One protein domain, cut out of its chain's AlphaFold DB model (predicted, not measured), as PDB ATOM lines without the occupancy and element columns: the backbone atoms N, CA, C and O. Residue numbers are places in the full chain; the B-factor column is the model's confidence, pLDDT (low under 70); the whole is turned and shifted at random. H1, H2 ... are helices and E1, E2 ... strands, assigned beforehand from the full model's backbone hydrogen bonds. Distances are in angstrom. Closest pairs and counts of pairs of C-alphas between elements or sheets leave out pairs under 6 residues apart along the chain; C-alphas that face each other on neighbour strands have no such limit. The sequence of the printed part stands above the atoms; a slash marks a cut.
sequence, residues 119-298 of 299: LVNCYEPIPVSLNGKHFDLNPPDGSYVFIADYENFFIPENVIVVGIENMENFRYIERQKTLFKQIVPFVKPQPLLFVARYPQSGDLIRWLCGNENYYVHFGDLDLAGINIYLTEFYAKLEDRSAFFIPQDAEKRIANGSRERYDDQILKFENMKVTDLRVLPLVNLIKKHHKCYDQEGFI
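What this domain is: This is residues 119 to 298 of the 299 residues of an uncharacterized protein of Fibrobacter sp. UWB13 (UniProt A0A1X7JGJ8). A strongly twisted sheet of six strands makes the middle of an only just elongated body, with H4 over one face and the short H1 over the other. The hairpin E2 and E3 makes one end of the long axis; H5, H6 and H7 make the other, and H8 folds back to H1. The printed part has 180 residues, with eight named helices and eight named strands in the order E1 E2 E3 E4 E5 H1 H2 E6 H3 E7 H4 E8 H5 H6 H7 H8. The large sheet runs E4 E1 E6 E5 E7 E8 and is mixed; the class is mixed, helices and strands. The whole is compact, with a radius of gyration of the C-alphas of 16.3 A and spans of 50 by 33 by 30 A.

Where its parts are: The sheet holds E4, residues 145 to 147; E1, 119 to 122, from C-alpha 119 at (39.947, 27.228, 35.946); E6, 192 to 196, 12.9 A; E5, 160 to 164, 12.6 A; E7, 215 to 218; and E8, 241 to 243. E2 is 126 to 130 and E3 133 to 137. The helices are H1, 167 to 171; H2, 173 to 180; H3, 203 to 209; H4, 223 to 240, 21.3 A; H5, 249 to 254; H6, 258 to 268, 14.9 A; H7, 276 to 288, 19.5 A; and H8, 294 to 297, ending at C-alpha 297 (20.319, 30.773, 36.364).

How they stand to each other: E6 and E5 are parallel, with N 162 and O 193 at 2.8 A, and so are E5 and E7, with N 216 and O 161 at 2.8 A. E1 is antiparallel to E6, with N 121 and O 194 at 2.9 A. E5, H1 H2, E6 and E7, H4, E8 are strand-helix-strand units, parallel neighbours joined through helices, with right-handed crossovers; E6, H3, E7 is a split one, with E5 between its strands, also right-handed. H4 has a height over the sheet of 7.7 A, and H1, on the opposite face, 8.0 A. The hub H4 touches H6, closest at the C-alphas of Leu 223 and Phe 268, 6.3 A. H5 touches H7 at a shallow tilt of 21 degrees, with C-alphas 254 and 288 closest at 5.9 A. Every O i to N i+4 pair is within hydrogen-bond range in H1, H3 and H5, but 2 of 4 in H2, 9 of 14 in H4, 5 of 7 in H6 and 7 of 9 in H7; H8 is too short for one.

The domain as a whole: The C-alphas of Lys 133 and Lys 287, the two farthest apart, are 50.6 A apart. The printed part has no cut. The links E4 to E5 and H2 to E6 are long. Residues 184 to 188 have pLDDT under 70.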
ATOM      1  N   LEU A 119      40.560  28.062  34.916       97.00
ATOM      2  CA  LEU A 119      39.947  27.228  35.946       97.00
ATOM      3  C   LEU A 119      39.114  26.118  35.316       97.00
ATOM      4  O   LEU A 119      38.425  26.361  34.325       97.00
ATOM      5  N   VAL A 120      39.150  24.938  35.929       97.62
ATOM      6  CA  VAL A 120      38.350  23.776  35.545       97.62
ATOM      7  C   VAL A 120      37.560  23.221  36.728       97.62
ATOM      8  O   VAL A 120      38.016  23.276  37.876       97.62
ATOM      9  N   ASN A 121      36.371  22.698  36.440       97.56
ATOM     10  CA  ASN A 121      35.473  22.067  37.403       97.56
ATOM     11  C   ASN A 121      34.630  20.972  36.712       97.56
ATOM     12  O   ASN A 121      34.534  20.953  35.485       97.56
ATOM     13  N   CYS A 122      34.037  20.046  37.462       96.25
ATOM     14  CA  CYS A 122      33.217  18.953  36.932       96.25
ATOM     15  C   CYS A 122      32.249  18.423  37.998       96.25
ATOM     16  O   CYS A 122      32.457  18.625  39.188       96.25
ATOM     17  N   TYR A 123      31.184  17.744  37.562       93.81
ATOM     18  CA  TYR A 123      30.216  17.103  38.467       93.81
ATOM     19  C   TYR A 123      30.616  15.698  38.897       93.81
ATOM     20  O   TYR A 123      30.212  15.222  39.954       93.81
ATOM     21  N   GLU A 124      31.326  15.008  38.014       92.94
ATOM     22  CA  GLU A 124      31.744  13.628  38.178       92.94
ATOM     23  C   GLU A 124      33.248  13.554  37.899       92.94
ATOM     24  O   GLU A 124      33.758  14.383  37.134       92.94
ATOM     25  N   PRO A 125      33.968  12.588  38.495       96.81
ATOM     26  CA  PRO A 125      35.385  12.403  38.228       96.81
ATOM     27  C   PRO A 125      35.672  12.224  36.733       96.81
ATOM     28  O   PRO A 125      35.089  11.355  36.083       96.81
ATOM     29  N   ILE A 126      36.598  13.021  36.196       97.75
ATOM     30  CA  ILE A 126      37.068  12.899  34.808       97.75
ATOM     31  C   ILE A 126      38.534  12.445  34.825       97.75
ATOM     32  O   ILE A 126      39.364  13.152  35.402       97.75
ATOM     33  N   PRO A 127      38.893  11.320  34.181       97.81
ATOM     34  CA  PRO A 127      40.283  10.884  34.097       97.81
ATOM     35  C   PRO A 127      41.044  11.787  33.124       97.81
ATOM     36  O   PRO A 127      40.749  11.816  31.930       97.81
ATOM     37  N   VAL A 128      42.028  12.531  33.617       98.25
ATOM     38  CA  VAL A 128      42.780  13.525  32.837       98.25
ATOM     39  C   VAL A 128      44.286  13.270  32.906       98.25
ATOM     40  O   VAL A 128      44.770  12.483  33.723       98.25
ATOM     41  N   SER A 129      45.052  13.936  32.039       97.69
ATOM     42  CA  SER A 129      46.517  13.950  32.090       97.69
ATOM     43  C   SER A 129      47.043  15.379  32.062       97.69
ATOM     44  O   SER A 129      46.605  16.187  31.248       97.69
ATOM     45  N   LEU A 130      47.997  15.698  32.937       97.38
ATOM     46  CA  LEU A 130      48.708  16.976  32.946       97.38
ATOM     47  C   LEU A 130      50.211  16.719  32.977       97.38
ATOM     48  O   LEU A 130      50.716  16.086  33.906       97.38
ATOM     49  N   ASN A 131      50.940  17.220  31.974       95.31
ATOM     50  CA  ASN A 131      52.390  17.014  31.852       95.31
ATOM     51  C   ASN A 131      52.783  15.517  31.932       95.31
ATOM     52  O   ASN A 131      53.779  15.156  32.563       95.31
ATOM     53  N   GLY A 132      51.968  14.636  31.340       94.19
ATOM     54  CA  GLY A 132      52.173  13.183  31.344       94.19
ATOM     55  C   GLY A 132      51.802  12.471  32.651       94.19
ATOM     56  O   GLY A 132      52.008  11.264  32.757       94.19
ATOM     57  N   LYS A 133      51.262  13.181  33.652       97.25
ATOM     58  CA  LYS A 133      50.764  12.584  34.898       97.25
ATOM     59  C   LYS A 133      49.250  12.438  34.854       97.25
ATOM     60  O   LYS A 133      48.545  13.431  34.693       97.25
ATOM     61  N   HIS A 134      48.775  11.215  35.062       97.56
ATOM     62  CA  HIS A 134      47.352  10.895  35.119       97.56
ATOM     63  C   HIS A 134      46.774  11.129  36.517       97.56
ATOM     64  O   HIS A 134      47.417  10.793  37.513       97.56
ATOM     65  N   PHE A 135      45.569  11.694  36.582       97.25
ATOM     66  CA  PHE A 135      44.785  11.842  37.810       97.25
ATOM     67  C   PHE A 135      43.294  11.989  37.485       97.25
ATOM     68  O   PHE A 135      42.936  12.359  36.368       97.25
ATOM     69  N   ASP A 136      42.437  11.742  38.474       97.56
ATOM     70  CA  ASP A 136      41.004  12.008  38.360       97.56
ATOM     71  C   ASP A 136      40.716  13.451  38.786       97.56
ATOM     72  O   ASP A 136      40.917  13.835  39.943       97.56
ATOM     73  N   LEU A 137      40.257  14.270  37.843       97.88
ATOM     74  CA  LEU A 137      39.771  15.610  38.132       97.88
ATOM     75  C   LEU A 137      38.410  15.487  38.817       97.88
ATOM     76  O   LEU A 137      37.440  15.080  38.187       97.88
ATOM     77  N   ASN A 138      38.364  15.823  40.104       96.38
ATOM     78  CA  ASN A 138      37.147  15.831  40.912       96.38
ATOM     79  C   ASN A 138      37.296  16.828  42.080       96.38
ATOM     80  O   ASN A 138      37.489  16.412  43.228       96.38
ATOM     81  N   PRO A 139      37.350  18.144  41.804       95.94
ATOM     82  CA  PRO A 139      37.446  19.136  42.867       95.94
ATOM     83  C   PRO A 139      36.204  19.068  43.779       95.94
ATOM     84  O   PRO A 139      35.091  18.933  43.278       95.94
ATOM     85  N   PRO A 140      36.358  19.164  45.113       93.06
ATOM     86  CA  PRO A 140      35.210  19.251  46.014       93.06
ATOM     87  C   PRO A 140      34.406  20.539  45.787       93.06
ATOM     88  O   PRO A 140      34.966  21.553  45.355       93.06
ATOM     89  N   ASP A 141      33.119  20.518  46.144       89.75
ATOM     90  CA  ASP A 141      32.258  21.705  46.084       89.75
ATOM     91  C   ASP A 141      32.876  22.890  46.850       89.75
ATOM     92  O   ASP A 141      33.521  22.734  47.891       89.75
ATOM     93  N   GLY A 142      32.728  24.090  46.292       89.25
ATOM     94  CA  GLY A 142      33.418  25.295  46.748       89.25
ATOM     95  C   GLY A 142      34.885  25.413  46.310       89.25
ATOM     96  O   GLY A 142      35.538  26.392  46.675       89.25
ATOM     97  N   SER A 143      35.407  24.471  45.517       93.94
ATOM     98  CA  SER A 143      36.755  24.527  44.944       93.94
ATOM     99  C   SER A 143      36.764  24.274  43.433       93.94
ATOM    100  O   SER A 143      35.776  23.860  42.834       93.94
ATOM    101  N   TYR A 144      37.899  24.564  42.807       94.69
ATOM    102  CA  TYR A 144      38.152  24.361  41.385       94.69
ATOM    103  C   TYR A 144      39.660  24.251  41.158       94.69
ATOM    104  O   TYR A 144      40.459  24.754  41.955       94.69
ATOM    105  N   VAL A 145      40.065  23.604  40.069       96.50
ATOM    106  CA  VAL A 145      41.485  23.393  39.760       96.50
ATOM    107  C   VAL A 145      41.942  24.429  38.742       96.50
ATOM    108  O   VAL A 145      41.309  24.616  37.708       96.50
ATOM    109  N   PHE A 146      43.052  25.114  39.011       95.81
ATOM    110  CA  PHE A 146      43.685  25.988  38.025       95.81
ATOM    111  C   PHE A 146      44.713  25.205  37.207       95.81
ATOM    112  O   PHE A 146      45.687  24.689  37.758       95.81
ATOM    113  N   ILE A 147      44.518  25.145  35.889       96.06
ATOM    114  CA  ILE A 147      45.421  24.449  34.970       96.06
ATOM    115  C   ILE A 147      46.391  25.461  34.363       96.06
ATOM    116  O   ILE A 147      46.071  26.145  33.390       96.06
ATOM    117  N   ALA A 148      47.581  25.565  34.957       92.25
ATOM    118  CA  ALA A 148      48.598  26.523  34.525       92.25
ATOM    119  C   ALA A 148      49.303  26.101  33.223       92.25
ATOM    120  O   ALA A 148      49.430  26.899  32.293       92.25
ATOM    121  N   ASP A 149      49.720  24.834  33.151       92.56
ATOM    122  CA  ASP A 149      50.398  24.235  31.994       92.56
ATOM    123  C   ASP A 149      49.377  23.610  31.029       92.56
ATOM    124  O   ASP A 149      49.447  22.423  30.697       92.56
ATOM    125  N   TYR A 150      48.379  24.394  30.616       94.19
ATOM    126  CA  TYR A 150      47.261  23.888  29.816       94.19
ATOM    127  C   TYR A 150      47.694  23.290  28.478       94.19
ATOM    128  O   TYR A 150      46.991  22.444  27.942       94.19
ATOM    129  N   GLU A 151      48.843  23.688  27.927       93.25
ATOM    130  CA  GLU A 151      49.348  23.126  26.669       93.25
ATOM    131  C   GLU A 151      49.598  21.617  26.740       93.25
ATOM    132  O   GLU A 151      49.595  20.960  25.705       93.25
ATOM    133  N   ASN A 152      49.794  21.075  27.946       94.50
ATOM    134  CA  ASN A 152      49.979  19.646  28.185       94.50
ATOM    135  C   ASN A 152      48.840  19.059  29.037       94.50
ATOM    136  O   ASN A 152      49.062  18.077  29.752       94.50
ATOM    137  N   PHE A 153      47.665  19.694  29.023       97.50
ATOM    138  CA  PHE A 153      46.461  19.210  29.687       97.50
ATOM    139  C   PHE A 153      45.561  18.485  28.687       97.50
ATOM    140  O   PHE A 153      45.065  19.100  27.741       97.50
ATOM    141  N   PHE A 154      45.336  17.196  28.920       97.12
ATOM    142  CA  PHE A 154      44.573  16.309  28.047       97.12
ATOM    143  C   PHE A 154      43.378  15.719  28.787       97.12
ATOM    144  O   PHE A 154      43.489  15.311  29.949       97.12
ATOM    145  N   ILE A 155      42.252  15.645  28.084       98.00
ATOM    146  CA  ILE A 155      40.985  15.104  28.574       98.00
ATOM    147  C   ILE A 155      40.469  14.019  27.616       98.00
ATOM    148  O   ILE A 155      40.894  13.991  26.460       98.00
ATOM    149  N   PRO A 156      39.565  13.127  28.053       96.69
ATOM    150  CA  PRO A 156      38.975  12.123  27.174       96.69
ATOM    151  C   PRO A 156      38.165  12.767  26.040       96.69
ATOM    152  O   PRO A 156      37.485  13.770  26.250       96.69
ATOM    153  N   GLU A 157      38.189  12.169  24.847       93.25
ATOM    154  CA  GLU A 157      37.548  12.711  23.633       93.25
ATOM    155  C   GLU A 157      36.028  12.890  23.769       93.25
ATOM    156  O   GLU A 157      35.440  13.792  23.176       93.25
ATOM    157  N   ASN A 158      35.378  12.054  24.582       92.06
ATOM    158  CA  ASN A 158      33.930  12.081  24.767       92.06
ATOM    159  C   ASN A 158      33.446  13.174  25.740       92.06
ATOM    160  O   ASN A 158      32.241  13.344  25.911       92.06
ATOM    161  N   VAL A 159      34.357  13.905  26.387       95.31
ATOM    162  CA  VAL A 159      34.010  15.000  27.303       95.31
ATOM    163  C   VAL A 159      33.515  16.216  26.523       95.31
ATOM    164  O   VAL A 159      34.139  16.633  25.545       95.31
ATOM    165  N   ILE A 160      32.422  16.822  26.990       95.88
ATOM    166  CA  ILE A 160      31.953  18.123  26.501       95.88
ATOM    167  C   ILE A 160      32.559  19.215  27.374       95.88
ATOM    168  O   ILE A 160      32.440  19.180  28.600       95.88
ATOM    169  N   VAL A 161      33.172  20.211  26.741       97.44
ATOM    170  CA  VAL A 161      33.708  21.376  27.440       97.44
ATOM    171  C   VAL A 161      32.654  22.473  27.478       97.44
ATOM    172  O   VAL A 161      32.241  22.969  26.435       97.44
ATOM    173  N   VAL A 162      32.248  22.893  28.672       97.38
ATOM    174  CA  VAL A 162      31.277  23.972  28.878       97.38
ATOM    175  C   VAL A 162      32.008  25.220  29.362       97.38
ATOM    176  O   VAL A 162      32.510  25.266  30.484       97.38
ATOM    177  N   GLY A 163      32.097  26.237  28.510       97.19
ATOM    178  CA  GLY A 163      32.701  27.516  28.857       97.19
ATOM    179  C   GLY A 163      31.721  28.416  29.586       97.19
ATOM    180  O   GLY A 163      30.744  28.842  28.985       97.19
ATOM    181  N   ILE A 164      32.010  28.725  30.846       96.69
ATOM    182  CA  ILE A 164      31.210  29.619  31.680       96.69
ATOM    183  C   ILE A 164      31.857  31.006  31.665       96.69
ATOM    184  O   ILE A 164      33.009  31.168  32.084       96.69
ATOM    185  N   GLU A 165      31.140  32.000  31.148       94.00
ATOM    186  CA  GLU A 165      31.641  33.371  31.072       94.00
ATOM    187  C   GLU A 165      31.716  34.045  32.452       94.00
ATOM    188  O   GLU A 165      32.768  34.587  32.811       94.00
ATOM    189  N   ASN A 166      30.642  33.961  33.238       92.56
ATOM    190  CA  ASN A 166      30.548  34.575  34.555       92.56
ATOM    191  C   ASN A 166      31.187  33.715  35.670       92.56
ATOM    192  O   ASN A 166      30.934  32.516  35.801       92.56
ATOM    193  N   MET A 167      32.011  34.335  36.522       92.31
ATOM    194  CA  MET A 167      32.711  33.615  37.595       92.31
ATOM    195  C   MET A 167      31.819  33.177  38.757       92.31
ATOM    196  O   MET A 167      32.130  32.174  39.400       92.31
ATOM    197  N   GLU A 168      30.738  33.895  39.046       94.50
ATOM    198  CA  GLU A 168      29.774  33.485  40.064       94.50
ATOM    199  C   GLU A 168      29.023  32.230  39.612       94.50
ATOM    200  O   GLU A 168      28.956  31.249  40.356       94.50
ATOM    201  N   ASN A 169      28.597  32.188  38.347       95.88
ATOM    202  CA  ASN A 169      28.047  30.977  37.741       95.88
ATOM    203  C   ASN A 169      29.040  29.815  37.764       95.88
ATOM    204  O   ASN A 169      28.649  28.694  38.080       95.88
ATOM    205  N   PHE A 170      30.317  30.065  37.462       96.25
ATOM    206  CA  PHE A 170      31.346  29.024  37.503       96.25
ATOM    207  C   PHE A 170      31.580  28.495  38.928       96.25
ATOM    208  O   PHE A 170      31.782  27.298  39.132       96.25
ATOM    209  N   ARG A 171      31.530  29.378  39.931       94.38
ATOM    210  CA  ARG A 171      31.639  28.993  41.342       94.38
ATOM    211  C   ARG A 171      30.462  28.125  41.785       94.38
ATOM    212  O   ARG A 171      30.667  27.202  42.564       94.38
ATOM    213  N   TYR A 172      29.256  28.415  41.303       95.31
ATOM    214  CA  TYR A 172      28.025  27.728  41.699       95.31
ATOM    215  C   TYR A 172      27.478  26.797  40.605       95.31
ATOM    216  O   TYR A 172      26.265  26.715  40.404       95.31
ATOM    217  N   ILE A 173      28.341  26.064  39.891       94.19
ATOM    218  CA  ILE A 173      27.889  25.131  38.841       94.19
ATOM    219  C   ILE A 173      26.965  24.025  39.367       94.19
ATOM    220  O   ILE A 173      26.067  23.600  38.643       94.19
ATOM    221  N   GLU A 174      27.123  23.568  40.614       93.50
ATOM    222  CA  GLU A 174      26.247  22.536  41.202       93.50
ATOM    223  C   GLU A 174      24.796  23.022  41.334       93.50
ATOM    224  O   GLU A 174      23.861  22.267  41.074       93.50
ATOM    225  N   ARG A 175      24.596  24.318  41.606       95.00
ATOM    226  CA  ARG A 175      23.275  24.981  41.637       95.00
ATOM    227  C   ARG A 175      22.622  25.124  40.260       95.00
ATOM    228  O   ARG A 175      21.454  25.454  40.137       95.00
ATOM    229  N   GLN A 176      23.372  24.840  39.200       94.25
ATOM    230  CA  GLN A 176      22.917  24.904  37.810       94.25
ATOM    231  C   GLN A 176      22.866  23.514  37.159       94.25
ATOM    232  O   GLN A 176      22.674  23.383  35.952       94.25
ATOM    233  N   LYS A 177      23.001  22.437  37.941       92.69
ATOM    234  CA  LYS A 177      23.045  21.064  37.417       92.69
ATOM    235  C   LYS A 177      21.807  20.693  36.605       92.69
ATOM    236  O   LYS A 177      21.917  20.013  35.589       92.69
ATOM    237  N   THR A 178      20.627  21.154  37.019       92.50
ATOM    238  CA  THR A 178      19.375  20.929  36.275       92.50
ATOM    239  C   THR A 178      19.362  21.660  34.935       92.50
ATOM    240  O   THR A 178      18.895  21.094  33.949       92.50
ATOM    241  N   LEU A 179      19.922  22.869  34.876       94.00
ATOM    242  CA  LEU A 179      20.066  23.629  33.637       94.00
ATOM    243  C   LEU A 179      20.957  22.876  32.640       94.00
ATOM    244  O   LEU A 179      20.556  22.640  31.504       94.00
ATOM    245  N   PHE A 180      22.140  22.438  33.074       93.12
ATOM    246  CA  PHE A 180      23.116  21.817  32.175       93.12
ATOM    247  C   PHE A 180      22.755  20.395  31.726       93.12
ATOM    248  O   PHE A 180      23.321  19.912  30.749       93.12
ATOM    249  N   LYS A 181      21.741  19.754  32.326       90.12
ATOM    250  CA  LYS A 181      21.116  18.542  31.753       90.12
ATOM    251  C   LYS A 181      20.476  18.791  30.384       90.12
ATOM    252  O   LYS A 181      20.256  17.839  29.644       90.12
ATOM    253  N   GLN A 182      20.167  20.047  30.051       89.94
ATOM    254  CA  GLN A 182      19.632  20.435  28.744       89.94
ATOM    255  C   GLN A 182      20.722  20.564  27.671       89.94
ATOM    256  O   GLN A 182      20.387  20.793  26.511       89.94
ATOM    257  N   ILE A 183      22.013  20.448  28.019       86.50
ATOM    258  CA  ILE A 183      23.079  20.412  27.016       86.50
ATOM    259  C   ILE A 183      22.917  19.123  26.212       86.50
ATOM    260  O   ILE A 183      23.214  18.026  26.682       86.50
ATOM    261  N   VAL A 184      22.448  19.270  24.978       65.38
ATOM    262  CA  VAL A 184      22.323  18.178  24.018       65.38
ATOM    263  C   VAL A 184      23.357  18.399  22.929       65.38
ATOM    264  O   VAL A 184      23.366  19.449  22.285       65.38
ATOM    265  N   PRO A 185      24.223  17.406  22.703       56.31
ATOM    266  CA  PRO A 185      24.393  16.994  21.310       56.31
ATOM    267  C   PRO A 185      24.231  15.485  21.092       56.31
ATOM    268  O   PRO A 185      24.213  15.045  19.946       56.31
ATOM    269  N   PHE A 186      24.129  14.669  22.150       57.44
ATOM    270  CA  PHE A 186      24.401  13.233  22.034       57.44
ATOM    271  C   PHE A 186      23.325  12.329  22.642       57.44
ATOM    272  O   PHE A 186      22.673  12.653  23.627       57.44
ATOM    273  N   VAL A 187      23.200  11.137  22.051       56.44
ATOM    274  CA  VAL A 187      22.262  10.061  22.428       56.44
ATOM    275  C   VAL A 187      22.496   9.541  23.857       56.44
ATOM    276  O   VAL A 187      21.616   8.911  24.441       56.44
ATOM    277  N   LYS A 188      23.680   9.787  24.428       66.06
ATOM    278  CA  LYS A 188      24.066   9.359  25.776       66.06
ATOM    279  C   LYS A 188      24.578  10.543  26.600       66.06
ATOM    280  O   LYS A 188      25.197  11.436  26.016       66.06
ATOM    281  N   PRO A 189      24.384  10.521  27.934       77.31
ATOM    282  CA  PRO A 189      25.022  11.470  28.837       77.31
ATOM    283  C   PRO A 189      26.538  11.447  28.636       77.31
ATOM    284  O   PRO A 189      27.141  10.373  28.626       77.31
ATOM    285  N   GLN A 190      27.131  12.624  28.459       87.12
ATOM    286  CA  GLN A 190      28.578  12.797  28.389       87.12
ATOM    287  C   GLN A 190      29.074  13.514  29.645       87.12
ATOM    288  O   GLN A 190      28.343  14.355  30.181       87.12
ATOM    289  N   PRO A 191      30.307  13.239  30.103       93.31
ATOM    290  CA  PRO A 191      30.906  14.011  31.180       93.31
ATOM    291  C   PRO A 191      31.062  15.473  30.754       93.31
ATOM    292  O   PRO A 191      31.474  15.766  29.627       93.31
ATOM    293  N   LEU A 192      30.741  16.386  31.668       95.62
ATOM    294  CA  LEU A 192      30.868  17.823  31.454       95.62
ATOM    295  C   LEU A 192      32.103  18.342  32.187       95.62
ATOM    296  O   LEU A 192      32.200  18.228  33.410       95.62
ATOM    297  N   LEU A 193      33.019  18.944  31.432       97.69
ATOM    298  CA  LEU A 193      34.115  19.734  31.974       97.69
ATOM    299  C   LEU A 193      33.747  21.209  31.884       97.69
ATOM    300  O   LEU A 193      33.690  21.779  30.795       97.69
ATOM    301  N   PHE A 194      33.545  21.845  33.026       98.00
ATOM    302  CA  PHE A 194      33.327  23.280  33.100       98.00
ATOM    303  C   PHE A 194      34.664  24.001  33.073       98.00
ATOM    304  O   PHE A 194      35.579  23.654  33.819       98.00
ATOM    305  N   VAL A 195      34.768  25.036  32.246       97.75
ATOM    306  CA  VAL A 195      35.948  25.898  32.154       97.75
ATOM    307  C   VAL A 195      35.538  27.352  32.324       97.75
ATOM    308  O   VAL A 195      34.571  27.806  31.715       97.75
ATOM    309  N   ALA A 196      36.261  28.100  33.151       95.12
ATOM    310  CA  ALA A 196      35.988  29.521  33.313       95.12
ATOM    311  C   ALA A 196      36.609  30.323  32.164       95.12
ATOM    312  O   ALA A 196      37.759  30.093  31.784       95.12
ATOM    313  N   ARG A 197      35.904  31.352  31.681       85.31
ATOM    314  CA  ARG A 197      36.513  32.379  30.816       85.31
ATOM    315  C   ARG A 197      37.486  33.287  31.588       85.31
ATOM    316  O   ARG A 197      38.235  34.052  30.983       85.31
ATOM    317  N   TYR A 198      37.513  33.195  32.917       76.75
ATOM    318  CA  TYR A 198      38.473  33.884  33.773       76.75
ATOM    319  C   TYR A 198      39.795  33.103  33.917       76.75
ATOM    320  O   TYR A 198      39.778  31.893  34.152       76.75
ATOM    321  N   PRO A 199      40.951  33.787  33.903       73.00
ATOM    322  CA  PRO A 199      41.132  35.192  33.534       73.00
ATOM    323  C   PRO A 199      40.899  35.407  32.028       73.00
ATOM    324  O   PRO A 199      41.416  34.630  31.225       73.00
ATOM    325  N   GLN A 200      40.199  36.490  31.653       75.31
ATOM    326  CA  GLN A 200      39.855  36.817  30.257       75.31
ATOM    327  C   GLN A 200      41.111  36.879  29.383       75.31
ATOM    328  O   GLN A 200      41.884  37.838  29.410       75.31
ATOM    329  N   SER A 201      41.369  35.794  28.658       83.81
ATOM    330  CA  SER A 201      42.601  35.613  27.907       83.81
ATOM    331  C   SER A 201      42.458  34.593  26.802       83.81
ATOM    332  O   SER A 201      41.599  33.719  26.842       83.81
ATOM    333  N   GLY A 202      43.380  34.654  25.841       86.56
ATOM    334  CA  GLY A 202      43.429  33.708  24.733       86.56
ATOM    335  C   GLY A 202      43.874  32.291  25.114       86.56
ATOM    336  O   GLY A 202      44.128  31.495  24.221       86.56
ATOM    337  N   ASP A 203      44.047  31.968  26.395       92.19
ATOM    338  CA  ASP A 203      44.573  30.668  26.823       92.19
ATOM    339  C   ASP A 203      43.566  29.538  26.653       92.19
ATOM    340  O   ASP A 203      43.890  28.534  26.023       92.19
ATOM    341  N   LEU A 204      42.332  29.744  27.119       94.25
ATOM    342  CA  LEU A 204      41.265  28.759  26.968       94.25
ATOM    343  C   LEU A 204      41.017  28.435  25.491       94.25
ATOM    344  O   LEU A 204      40.991  27.273  25.104       94.25
ATOM    345  N   ILE A 205      40.888  29.456  24.643       94.06
ATOM    346  CA  ILE A 205      40.641  29.232  23.217       94.06
ATOM    347  C   ILE A 205      41.832  28.572  22.511       94.06
ATOM    348  O   ILE A 205      41.629  27.735  21.641       94.06
ATOM    349  N   ARG A 206      43.076  28.888  22.904       94.31
ATOM    350  CA  ARG A 206      44.267  28.203  22.375       94.31
ATOM    351  C   ARG A 206      44.278  26.728  22.749       94.31
ATOM    352  O   ARG A 206      44.582  25.903  21.896       94.31
ATOM    353  N   TRP A 207      43.926  26.408  23.993       96.50
ATOM    354  CA  TRP A 207      43.759  25.026  24.425       96.50
ATOM    355  C   TRP A 207      42.646  24.329  23.641       96.50
ATOM    356  O   TRP A 207      42.871  23.253  23.097       96.50
ATOM    357  N   LEU A 208      41.479  24.963  23.491       96.12
ATOM    358  CA  LEU A 208      40.366  24.399  22.729       96.12
ATOM    359  C   LEU A 208      40.750  24.107  21.278       96.12
ATOM    360  O   LEU A 208      40.416  23.033  20.800       96.12
ATOM    361  N   CYS A 209      41.479  24.993  20.590       94.00
ATOM    362  CA  CYS A 209      41.959  24.748  19.222       94.00
ATOM    363  C   CYS A 209      42.894  23.531  19.105       94.00
ATOM    364  O   CYS A 209      42.986  22.958  18.026       94.00
ATOM    365  N   GLY A 210      43.584  23.148  20.184       91.12
ATOM    366  CA  GLY A 210      44.448  21.965  20.227       91.12
ATOM    367  C   GLY A 210      43.732  20.655  20.575       91.12
ATOM    368  O   GLY A 210      44.377  19.613  20.553       91.12
ATOM    369  N   ASN A 211      42.436  20.695  20.903       89.12
ATOM    370  CA  ASN A 211      41.632  19.527  21.277       89.12
ATOM    371  C   ASN A 211      40.423  19.367  20.346       89.12
ATOM    372  O   ASN A 211      39.896  20.352  19.833       89.12
ATOM    373  N   GLU A 212      39.924  18.140  20.191       92.88
ATOM    374  CA  GLU A 212      38.757  17.829  19.345       92.88
ATOM    375  C   GLU A 212      37.429  17.760  20.120       92.88
ATOM    376  O   GLU A 212      36.370  17.550  19.532       92.88
ATOM    377  N   ASN A 213      37.451  17.998  21.434       95.06
ATOM    378  CA  ASN A 213      36.252  17.981  22.273       95.06
ATOM    379  C   ASN A 213      35.200  18.999  21.820       95.06
ATOM    380  O   ASN A 213      35.524  20.130  21.450       95.06
ATOM    381  N   TYR A 214      33.924  18.633  21.915       95.69
ATOM    382  CA  TYR A 214      32.833  19.560  21.628       95.69
ATOM    383  C   TYR A 214      32.784  20.683  22.672       95.69
ATOM    384  O   TYR A 214      32.881  20.419  23.873       95.69
ATOM    385  N   TYR A 215      32.632  21.929  22.221       96.94
ATOM    386  CA  TYR A 215      32.600  23.104  23.088       96.94
ATOM    387  C   TYR A 215      31.207  23.734  23.134       96.94
ATOM    388  O   TYR A 215      30.606  24.050  22.113       96.94
ATOM    389  N   VAL A 216      30.709  23.985  24.334       97.19
ATOM    390  CA  VAL A 216      29.437  24.663  24.565       97.19
ATOM    391  C   VAL A 216      29.720  25.958  25.311       97.19
ATOM    392  O   VAL A 216      30.243  25.948  26.421       97.19
ATOM    393  N   HIS A 217      29.396  27.085  24.694       97.50
ATOM    394  CA  HIS A 217      29.551  28.400  25.293       97.50
ATOM    395  C   HIS A 217      28.298  28.763  26.083       97.50
ATOM    396  O   HIS A 217      27.214  28.845  25.511       97.50
ATOM    397  N   PHE A 218      28.441  29.011  27.378       97.25
ATOM    398  CA  PHE A 218      27.396  29.574  28.215       97.25
ATOM    399  C   PHE A 218      27.800  31.002  28.585       97.25
ATOM    400  O   PHE A 218      28.717  31.204  29.389       97.25
ATOM    401  N   GLY A 219      27.105  31.966  27.982       95.75
ATOM    402  CA  GLY A 219      27.235  33.403  28.234       95.75
ATOM    403  C   GLY A 219      25.886  34.038  28.575       95.75
ATOM    404  O   GLY A 219      24.869  33.338  28.650       95.75
ATOM    405  N   ASP A 220      25.883  35.355  28.778       96.19
ATOM    406  CA  ASP A 220      24.655  36.140  28.956       96.19
ATOM    407  C   ASP A 220      23.720  35.960  27.745       96.19
ATOM    408  O   ASP A 220      24.162  35.851  26.596       96.19
ATOM    409  N   LEU A 221      22.406  35.958  27.983       97.62
ATOM    410  CA  LEU A 221      21.402  35.971  26.915       97.62
ATOM    411  C   LEU A 221      21.209  37.406  26.408       97.62
ATOM    412  O   LEU A 221      20.157  38.026  26.602       97.62
ATOM    413  N   ASP A 222      22.254  37.941  25.785       96.88
ATOM    414  CA  ASP A 222      22.310  39.290  25.234       96.88
ATOM    415  C   ASP A 222      23.163  39.363  23.951       96.88
ATOM    416  O   ASP A 222      23.706  38.362  23.477       96.88
ATOM    417  N   LEU A 223      23.245  40.542  23.324       96.62
ATOM    418  CA  LEU A 223      23.996  40.692  22.072       96.62
ATOM    419  C   LEU A 223      25.516  40.657  22.299       96.62
ATOM    420  O   LEU A 223      26.252  40.224  21.410       96.62
ATOM    421  N   ALA A 224      25.991  41.088  23.469       93.94
ATOM    422  CA  ALA A 224      27.408  41.102  23.814       93.94
ATOM    423  C   ALA A 224      27.975  39.685  24.021       93.94
ATOM    424  O   ALA A 224      29.013  39.361  23.440       93.94
ATOM    425  N   GLY A 225      27.280  38.833  24.774       95.31
ATOM    426  CA  GLY A 225      27.606  37.425  24.995       95.31
ATOM    427  C   GLY A 225      27.587  36.636  23.689       95.31
ATOM    428  O   GLY A 225      28.535  35.911  23.375       95.31
ATOM    429  N   ILE A 226      26.576  36.864  22.838       97.56
ATOM    430  CA  ILE A 226      26.551  36.286  21.484       97.56
ATOM    431  C   ILE A 226      27.762  36.759  20.670       97.56
ATOM    432  O   ILE A 226      28.419  35.944  20.022       97.56
ATOM    433  N   ASN A 227      28.103  38.051  20.708       96.06
ATOM    434  CA  ASN A 227      29.267  38.570  19.991       96.06
ATOM    435  C   ASN A 227      30.576  37.918  20.463       96.06
ATOM    436  O   ASN A 227      31.425  37.581  19.635       96.06
ATOM    437  N   ILE A 228      30.752  37.730  21.774       92.19
ATOM    438  CA  ILE A 228      31.919  37.048  22.354       92.19
ATOM    439  C   ILE A 228      32.019  35.627  21.804       92.19
ATOM    440  O   ILE A 228      33.064  35.251  21.273       92.19
ATOM    441  N   TYR A 229      30.928  34.860  21.846       97.31
ATOM    442  CA  TYR A 229      30.893  33.524  21.262       97.31
ATOM    443  C   TYR A 229      31.276  33.528  19.780       97.31
ATOM    444  O   TYR A 229      32.194  32.807  19.383       97.31
ATOM    445  N   LEU A 230      30.616  34.361  18.971       96.94
ATOM    446  CA  LEU A 230      30.807  34.385  17.522       96.94
ATOM    447  C   LEU A 230      32.240  34.765  17.128       96.94
ATOM    448  O   LEU A 230      32.814  34.158  16.224       96.94
ATOM    449  N   THR A 231      32.823  35.760  17.800       92.38
ATOM    450  CA  THR A 231      34.122  36.338  17.420       92.38
ATOM    451  C   THR A 231      35.317  35.641  18.065       92.38
ATOM    452  O   THR A 231      36.375  35.549  17.439       92.38
ATOM    453  N   GLU A 232      35.183  35.132  19.292       93.19
ATOM    454  CA  GLU A 232      36.304  34.522  20.014       93.19
ATOM    455  C   GLU A 232      36.353  33.003  19.867       93.19
ATOM    456  O   GLU A 232      37.458  32.458  19.771       93.19
ATOM    457  N   PHE A 233      35.191  32.339  19.843       95.50
ATOM    458  CA  PHE A 233      35.076  30.880  19.878       95.50
ATOM    459  C   PHE A 233      34.622  30.307  18.534       95.50
ATOM    460  O   PHE A 233      35.393  29.586  17.904       95.50
ATOM    461  N   TYR A 234      33.429  30.656  18.047       97.25
ATOM    462  CA  TYR A 234      32.895  30.113  16.793       97.25
ATOM    463  C   TYR A 234      33.815  30.400  15.601       97.25
ATOM    464  O   TYR A 234      34.084  29.503  14.815       97.25
ATOM    465  N   ALA A 235      34.409  31.595  15.524       94.56
ATOM    466  CA  ALA A 235      35.376  31.948  14.478       94.56
ATOM    467  C   ALA A 235      36.619  31.033  14.393       94.56
ATOM    468  O   ALA A 235      37.363  31.118  13.421       94.56
ATOM    469  N   LYS A 236      36.889  30.208  15.415       94.44
ATOM    470  CA  LYS A 236      38.037  29.284  15.458       94.44
ATOM    471  C   LYS A 236      37.641  27.819  15.595       94.44
ATOM    472  O   LYS A 236      38.434  26.951  15.249       94.44
ATOM    473  N   LEU A 237      36.485  27.551  16.199       95.50
ATOM    474  CA  LEU A 237      36.005  26.203  16.505       95.50
ATOM    475  C   LEU A 237      34.896  25.748  15.550       95.50
ATOM    476  O   LEU A 237      34.654  24.549  15.443       95.50
ATOM    477  N   GLU A 238      34.230  26.696  14.891       95.56
ATOM    478  CA  GLU A 238      33.156  26.473  13.925       95.56
ATOM    479  C   GLU A 238      32.099  25.500  14.483       95.56
ATOM    480  O   GLU A 238      31.636  25.658  15.622       95.56
ATOM    481  N   ASP A 239      31.734  24.474  13.714       94.38
ATOM    482  CA  ASP A 239      30.665  23.525  14.034       94.38
ATOM    483  C   ASP A 239      30.943  22.653  15.265       94.38
ATOM    484  O   ASP A 239      30.000  22.118  15.854       94.38
ATOM    485  N   ARG A 240      32.202  22.573  15.724       94.81
ATOM    486  CA  ARG A 240      32.578  21.918  16.992       94.81
ATOM    487  C   ARG A 240      32.163  22.732  18.221       94.81
ATOM    488  O   ARG A 240      32.328  22.284  19.356       94.81
ATOM    489  N   SER A 241      31.641  23.934  18.016       95.94
ATOM    490  CA  SER A 241      31.115  24.766  19.084       95.94
ATOM    491  C   SER A 241      29.623  25.029  18.939       95.94
ATOM    492  O   SER A 241      29.106  25.032  17.824       95.94
ATOM    493  N   ALA A 242      28.948  25.318  20.048       96.44
ATOM    494  CA  ALA A 242      27.594  25.867  20.070       96.44
ATOM    495  C   ALA A 242      27.436  26.894  21.197       96.44
ATOM    496  O   ALA A 242      28.079  26.777  22.241       96.44
ATOM    497  N   PHE A 243      26.545  27.867  21.013       97.06
ATOM    498  CA  PHE A 243      26.042  28.693  22.110       97.06
ATOM    499  C   PHE A 243      24.920  27.942  22.830       97.06
ATOM    500  O   PHE A 243      23.987  27.451  22.193       97.06
ATOM    501  N   PHE A 244      24.987  27.855  24.153       96.44
ATOM    502  CA  PHE A 244      23.951  27.215  24.945       96.44
ATOM    503  C   PHE A 244      22.734  28.131  25.081       96.44
ATOM    504  O   PHE A 244      22.805  29.184  25.710       96.44
ATOM    505  N   ILE A 245      21.610  27.709  24.500       95.75
ATOM    506  CA  ILE A 245      20.320  28.398  24.595       95.75
ATOM    507  C   ILE A 245      19.374  27.501  25.409       95.75
ATOM    508  O   ILE A 245      18.912  26.484  24.884       95.75
ATOM    509  N   PRO A 246      19.088  27.838  26.678       94.38
ATOM    510  CA  PRO A 246      18.166  27.077  27.519       94.38
ATOM    511  C   PRO A 246      16.748  27.036  26.942       94.38
ATOM    512  O   PRO A 246      16.305  27.983  26.292       94.38
ATOM    513  N   GLN A 247      15.992  25.973  27.228       94.12
ATOM    514  CA  GLN A 247      14.613  25.823  26.735       94.12
ATOM    515  C   GLN A 247      13.677  26.943  27.222       94.12
ATOM    516  O   GLN A 247      12.724  27.302  26.534       94.12
ATOM    517  N   ASP A 248      13.951  27.516  28.393       95.06
ATOM    518  CA  ASP A 248      13.192  28.612  28.995       95.06
ATOM    519  C   ASP A 248      13.767  30.009  28.679       95.06
ATOM    520  O   ASP A 248      13.337  30.999  29.280       95.06
ATOM    521  N   ALA A 249      14.694  30.118  27.714       96.38
ATOM    522  CA  ALA A 249      15.364  31.370  27.353       96.38
ATOM    523  C   ALA A 249      14.384  32.512  27.040       96.38
ATOM    524  O   ALA A 249      14.564  33.620  27.540       96.38
ATOM    525  N   GLU A 250      13.312  32.261  26.279       97.75
ATOM    526  CA  GLU A 250      12.306  33.290  25.968       97.75
ATOM    527  C   GLU A 250      11.639  33.838  27.238       97.75
ATOM    528  O   GLU A 250      11.526  35.053  27.408       97.75
ATOM    529  N   LYS A 251      11.252  32.958  28.173       97.50
ATOM    530  CA  LYS A 251      10.641  33.362  29.449       97.50
ATOM    531  C   LYS A 251      11.612  34.197  30.286       97.50
ATOM    532  O   LYS A 251      11.189  35.154  30.937       97.50
ATOM    533  N   ARG A 252      12.898  33.844  30.288       96.88
ATOM    534  CA  ARG A 252      13.937  34.581  31.020       96.88
ATOM    535  C   ARG A 252      14.183  35.955  30.402       96.88
ATOM    536  O   ARG A 252      14.072  36.954  31.104       96.88
ATOM    537  N   ILE A 253      14.361  36.026  29.085       97.75
ATOM    538  CA  ILE A 253      14.523  37.284  28.339       97.75
ATOM    539  C   ILE A 253      13.308  38.203  28.516       97.75
ATOM    540  O   ILE A 253      13.470  39.397  28.757       97.75
ATOM    541  N   ALA A 254      12.083  37.670  28.481       97.00
ATOM    542  CA  ALA A 254      10.873  38.459  28.717       97.00
ATOM    543  C   ALA A 254      10.868  39.146  30.100       97.00
ATOM    544  O   ALA A 254      10.346  40.259  30.240       97.00
ATOM    545  N   ASN A 255      11.499  38.524  31.099       95.62
ATOM    546  CA  ASN A 255      11.694  39.059  32.451       95.62
ATOM    547  C   ASN A 255      13.041  39.781  32.641       95.62
ATOM    548  O   ASN A 255      13.335  40.229  33.744       95.62
ATOM    549  N   GLY A 256      13.837  39.914  31.581       95.50
ATOM    550  CA  GLY A 256      15.160  40.526  31.603       95.50
ATOM    551  C   GLY A 256      15.165  42.058  31.672       95.50
ATOM    552  O   GLY A 256      14.123  42.718  31.781       95.50
ATOM    553  N   SER A 257      16.369  42.619  31.570       95.12
ATOM    554  CA  SER A 257      16.648  44.053  31.640       95.12
ATOM    555  C   SER A 257      16.511  44.726  30.274       95.12
ATOM    556  O   SER A 257      17.177  44.344  29.311       95.12
ATOM    557  N   ARG A 258      15.656  45.754  30.200       95.69
ATOM    558  CA  ARG A 258      15.556  46.648  29.034       95.69
ATOM    559  C   ARG A 258      16.763  47.581  28.939       95.69
ATOM    560  O   ARG A 258      17.275  47.785  27.850       95.69
ATOM    561  N   GLU A 259      17.232  48.088  30.073       94.50
ATOM    562  CA  GLU A 259      18.392  48.984  30.149       94.50
ATOM    563  C   GLU A 259      19.626  48.348  29.498       94.50
ATOM    564  O   GLU A 259      20.208  48.927  28.586       94.50
ATOM    565  N   ARG A 260      19.930  47.084  29.836       90.19
ATOM    566  CA  ARG A 260      21.039  46.346  29.205       90.19
ATOM    567  C   ARG A 260      20.880  46.191  27.691       90.19
ATOM    568  O   ARG A 260      21.881  46.143  26.980       90.19
ATOM    569  N   TYR A 261      19.651  46.065  27.191       94.75
ATOM    570  CA  TYR A 261      19.404  46.000  25.750       94.75
ATOM    571  C   TYR A 261      19.697  47.346  25.085       94.75
ATOM    572  O   TYR A 261      20.418  47.389  24.086       94.75
ATOM    573  N   ASP A 262      19.179  48.432  25.659       90.12
ATOM    574  CA  ASP A 262      19.343  49.786  25.131       90.12
ATOM    575  C   ASP A 262      20.831  50.207  25.121       90.12
ATOM    576  O   ASP A 262      21.297  50.795  24.144       90.12
ATOM    577  N   ASP A 263      21.613  49.803  26.129       90.94
ATOM    578  CA  ASP A 263      23.065  50.039  26.195       90.94
ATOM    579  C   ASP A 263      23.856  49.316  25.090       90.94
ATOM    580  O   ASP A 263      24.922  49.762  24.655       90.94
ATOM    581  N   GLN A 264      23.358  48.163  24.643       88.06
ATOM    582  CA  GLN A 264      24.060  47.284  23.709       88.06
ATOM    583  C   GLN A 264      23.648  47.498  22.255       88.06
ATOM    584  O   GLN A 264      24.463  47.275  21.352       88.06
ATOM    585  N   ILE A 265      22.402  47.908  22.005       91.38
ATOM    586  CA  ILE A 265      21.815  47.853  20.665       91.38
ATOM    587  C   ILE A 265      22.600  48.689  19.655       91.38
ATOM    588  O   ILE A 265      22.937  48.169  18.600       91.38
ATOM    589  N   LEU A 266      23.024  49.908  20.007       88.12
ATOM    590  CA  LEU A 266      23.792  50.780  19.105       88.12
ATOM    591  C   LEU A 266      25.130  50.165  18.670       88.12
ATOM    592  O   LEU A 266      25.629  50.447  17.582       88.12
ATOM    593  N   LYS A 267      25.729  49.326  19.519       89.38
ATOM    594  CA  LYS A 267      27.017  48.683  19.242       89.38
ATOM    595  C   LYS A 267      26.863  47.399  18.431       89.38
ATOM    596  O   LYS A 267      27.738  47.087  17.624       89.38
ATOM    597  N   PHE A 268      25.790  46.644  18.656       91.06
ATOM    598  CA  PHE A 268      25.635  45.284  18.131       91.06
ATOM    599  C   PHE A 268      24.454  45.104  17.166       91.06
ATOM    600  O   PHE A 268      24.254  44.001  16.660       91.06
ATOM    601  N   GLU A 269      23.689  46.152  16.849       88.31
ATOM    602  CA  GLU A 269      22.529  46.089  15.942       88.31
ATOM    603  C   GLU A 269      22.857  45.459  14.582       88.31
ATOM    604  O   GLU A 269      22.075  44.649  14.071       88.31
ATOM    605  N   ASN A 270      24.044  45.792  14.062       88.62
ATOM    606  CA  ASN A 270      24.585  45.381  12.769       88.62
ATOM    607  C   ASN A 270      25.621  44.251  12.900       88.62
ATOM    608  O   ASN A 270      26.380  43.990  11.964       88.62
ATOM    609  N   MET A 271      25.694  43.590  14.063       92.69
ATOM    610  CA  MET A 271      26.585  42.451  14.264       92.69
ATOM    611  C   MET A 271      26.270  41.351  13.245       92.69
ATOM    612  O   MET A 271      25.123  40.926  13.085       92.69
ATOM    613  N   LYS A 272      27.310  40.848  12.578       93.00
ATOM    614  CA  LYS A 272      27.183  39.718  11.662       93.00
ATOM    615  C   LYS A 272      26.981  38.427  12.455       93.00
ATOM    616  O   LYS A 272      27.876  37.992  13.171       93.00
ATOM    617  N   VAL A 273      25.833  37.785  12.264       96.19
ATOM    618  CA  VAL A 273      25.538  36.463  12.828       96.19
ATOM    619  C   VAL A 273      26.144  35.396  11.913       96.19
ATOM    620  O   VAL A 273      25.573  35.070  10.876       96.19
ATOM    621  N   THR A 274      27.345  34.917  12.248       95.75
ATOM    622  CA  THR A 274      28.069  33.908  11.451       95.75
ATOM    623  C   THR A 274      27.602  32.479  11.721       95.75
ATOM    624  O   THR A 274      27.651  31.669  10.803       95.75
ATOM    625  N   ASP A 275      27.094  32.191  12.922       97.19
ATOM    626  CA  ASP A 275      26.421  30.930  13.251       97.19
ATOM    627  C   ASP A 275      24.898  31.114  13.210       97.19
ATOM    628  O   ASP A 275      24.317  31.798  14.053       97.19
ATOM    629  N   LEU A 276      24.209  30.487  12.257       96.19
ATOM    630  CA  LEU A 276      22.750  30.612  12.151       96.19
ATOM    631  C   LEU A 276      22.001  29.962  13.324       96.19
ATOM    632  O   LEU A 276      20.850  30.320  13.576       96.19
ATOM    633  N   ARG A 277      22.638  29.059  14.080       95.94
ATOM    634  CA  ARG A 277      22.022  28.398  15.243       95.94
ATOM    635  C   ARG A 277      21.742  29.372  16.389       95.94
ATOM    636  O   ARG A 277      20.847  29.105  17.184       95.94
ATOM    637  N   VAL A 278      22.432  30.520  16.451       97.19
ATOM    638  CA  VAL A 278      22.169  31.564  17.464       97.19
ATOM    639  C   VAL A 278      21.131  32.598  17.026       97.19
ATOM    640  O   VAL A 278      20.677  33.406  17.837       97.19
ATOM    641  N   LEU A 279      20.703  32.573  15.759       96.62
ATOM    642  CA  LEU A 279      19.716  33.513  15.228       96.62
ATOM    643  C   LEU A 279      18.376  33.508  15.996       96.62
ATOM    644  O   LEU A 279      17.840  34.595  16.223       96.62
ATOM    645  N   PRO A 280      17.836  32.359  16.461       96.31
ATOM    646  CA  PRO A 280      16.641  32.351  17.303       96.31
ATOM    647  C   PRO A 280      16.799  33.195  18.573       96.31
ATOM    648  O   PRO A 280      15.892  33.949  18.913       96.31
ATOM    649  N   LEU A 281      17.962  33.141  19.232       97.69
ATOM    650  CA  LEU A 281      18.234  33.939  20.428       97.69
ATOM    651  C   LEU A 281      18.304  35.439  20.105       97.69
ATOM    652  O   LEU A 281      17.677  36.240  20.794       97.69
ATOM    653  N   VAL A 282      18.990  35.820  19.019       97.44
ATOM    654  CA  VAL A 282      19.031  37.220  18.546       97.44
ATOM    655  C   VAL A 282      17.616  37.748  18.294       97.44
ATOM    656  O   VAL A 282      17.286  38.866  18.695       97.44
ATOM    657  N   ASN A 283      16.762  36.935  17.669       96.88
ATOM    658  CA  ASN A 283      15.373  37.296  17.406       96.88
ATOM    659  C   ASN A 283      14.562  37.448  18.698       96.88
ATOM    660  O   ASN A 283      13.766  38.377  18.785       96.88
ATOM    661  N   LEU A 284      14.772  36.597  19.708       97.81
ATOM    662  CA  LEU A 284      14.124  36.742  21.018       97.81
ATOM    663  C   LEU A 284      14.536  38.046  21.714       97.81
ATOM    664  O   LEU A 284      13.671  38.793  22.172       97.81
ATOM    665  N   ILE A 285      15.832  38.361  21.732       97.56
ATOM    666  CA  ILE A 285      16.357  39.600  22.326       97.56
ATOM    667  C   ILE A 285      15.759  40.825  21.619       97.56
ATOM    668  O   ILE A 285      15.233  41.722  22.279       97.56
ATOM    669  N   LYS A 286      15.746  40.839  20.277       95.50
ATOM    670  CA  LYS A 286      15.141  41.922  19.479       95.50
ATOM    671  C   LYS A 286      13.613  41.970  19.585       95.50
ATOM    672  O   LYS A 286      13.041  43.044  19.496       95.50
ATOM    673  N   LYS A 287      12.931  40.846  19.805       97.00
ATOM    674  CA  LYS A 287      11.474  40.804  20.018       97.00
ATOM    675  C   LYS A 287      11.086  41.436  21.355       97.00
ATOM    676  O   LYS A 287      10.116  42.184  21.423       97.00
ATOM    677  N   HIS A 288      11.815  41.110  22.419       97.69
ATOM    678  CA  HIS A 288      11.494  41.570  23.772       97.69
ATOM    679  C   HIS A 288      12.165  42.899  24.140       97.69
ATOM    680  O   HIS A 288      11.713  43.555  25.082       97.69
ATOM    681  N   HIS A 289      13.199  43.313  23.395       97.56
ATOM    682  CA  HIS A 289      14.082  44.440  23.714       97.56
ATOM    683  C   HIS A 289      14.602  44.356  25.155       97.56
ATOM    684  O   HIS A 289      14.486  45.305  25.936       97.56
ATOM    685  N   LYS A 290      15.067  43.163  25.530       96.69
ATOM    686  CA  LYS A 290      15.538  42.826  26.873       96.69
ATOM    687  C   LYS A 290      16.687  41.828  26.794       96.69
ATOM    688  O   LYS A 290      16.731  41.013  25.875       96.69
ATOM    689  N   CYS A 291      17.558  41.881  27.791       95.12
ATOM    690  CA  CYS A 291      18.716  41.007  27.972       95.12
ATOM    691  C   CYS A 291      18.608  40.261  29.309       95.12
ATOM    692  O   CYS A 291      17.974  40.774  30.235       95.12
ATOM    693  N   TYR A 292      19.202  39.073  29.427       97.25
ATOM    694  CA  TYR A 292      19.151  38.291  30.666       97.25
ATOM    695  C   TYR A 292      20.526  37.755  31.076       97.25
ATOM    696  O   TYR A 292      21.223  37.145  30.266       97.25
ATOM    697  N   ASP A 293      20.863  37.956  32.346       94.56
ATOM    698  CA  ASP A 293      22.202  37.736  32.894       94.56
ATOM    699  C   ASP A 293      22.372  36.294  33.370       94.56
ATOM    700  O   ASP A 293      21.416  35.670  33.852       94.56
ATOM    701  N   GLN A 294      23.586  35.753  33.255       94.19
ATOM    702  CA  GLN A 294      23.864  34.376  33.659       94.19
ATOM    703  C   GLN A 294      23.531  34.110  35.127       94.19
ATOM    704  O   GLN A 294      23.039  33.032  35.461       94.19
ATOM    705  N   GLU A 295      23.755  35.069  36.017       95.50
ATOM    706  CA  GLU A 295      23.544  34.928  37.457       95.50
ATOM    707  C   GLU A 295      22.103  34.515  37.793       95.50
ATOM    708  O   GLU A 295      21.874  33.781  38.754       95.50
ATOM    709  N   GLY A 296      21.128  34.894  36.955       94.62
ATOM    710  CA  GLY A 296      19.725  34.512  37.118       94.62
ATOM    711  C   GLY A 296      19.439  33.012  36.953       94.62
ATOM    712  O   GLY A 296      18.334  32.558  37.252       94.62
ATOM    713  N   PHE A 297      20.412  32.230  36.480       94.62
ATOM    714  CA  PHE A 297      20.319  30.773  36.364       94.62
ATOM    715  C   PHE A 297      20.768  30.007  37.616       94.62
ATOM    716  O   PHE A 297      20.634  28.786  37.649       94.62
ATOM    717  N   ILE A 298      21.325  30.685  38.622       94.00
ATOM    718  CA  ILE A 298      21.779  30.053  39.865       94.00
ATOM    719  C   ILE A 298      20.558  29.806  40.763       94.00
ATOM    720  O   ILE A 298      19.946  30.764  41.234       94.00
TER     721      ILE A 298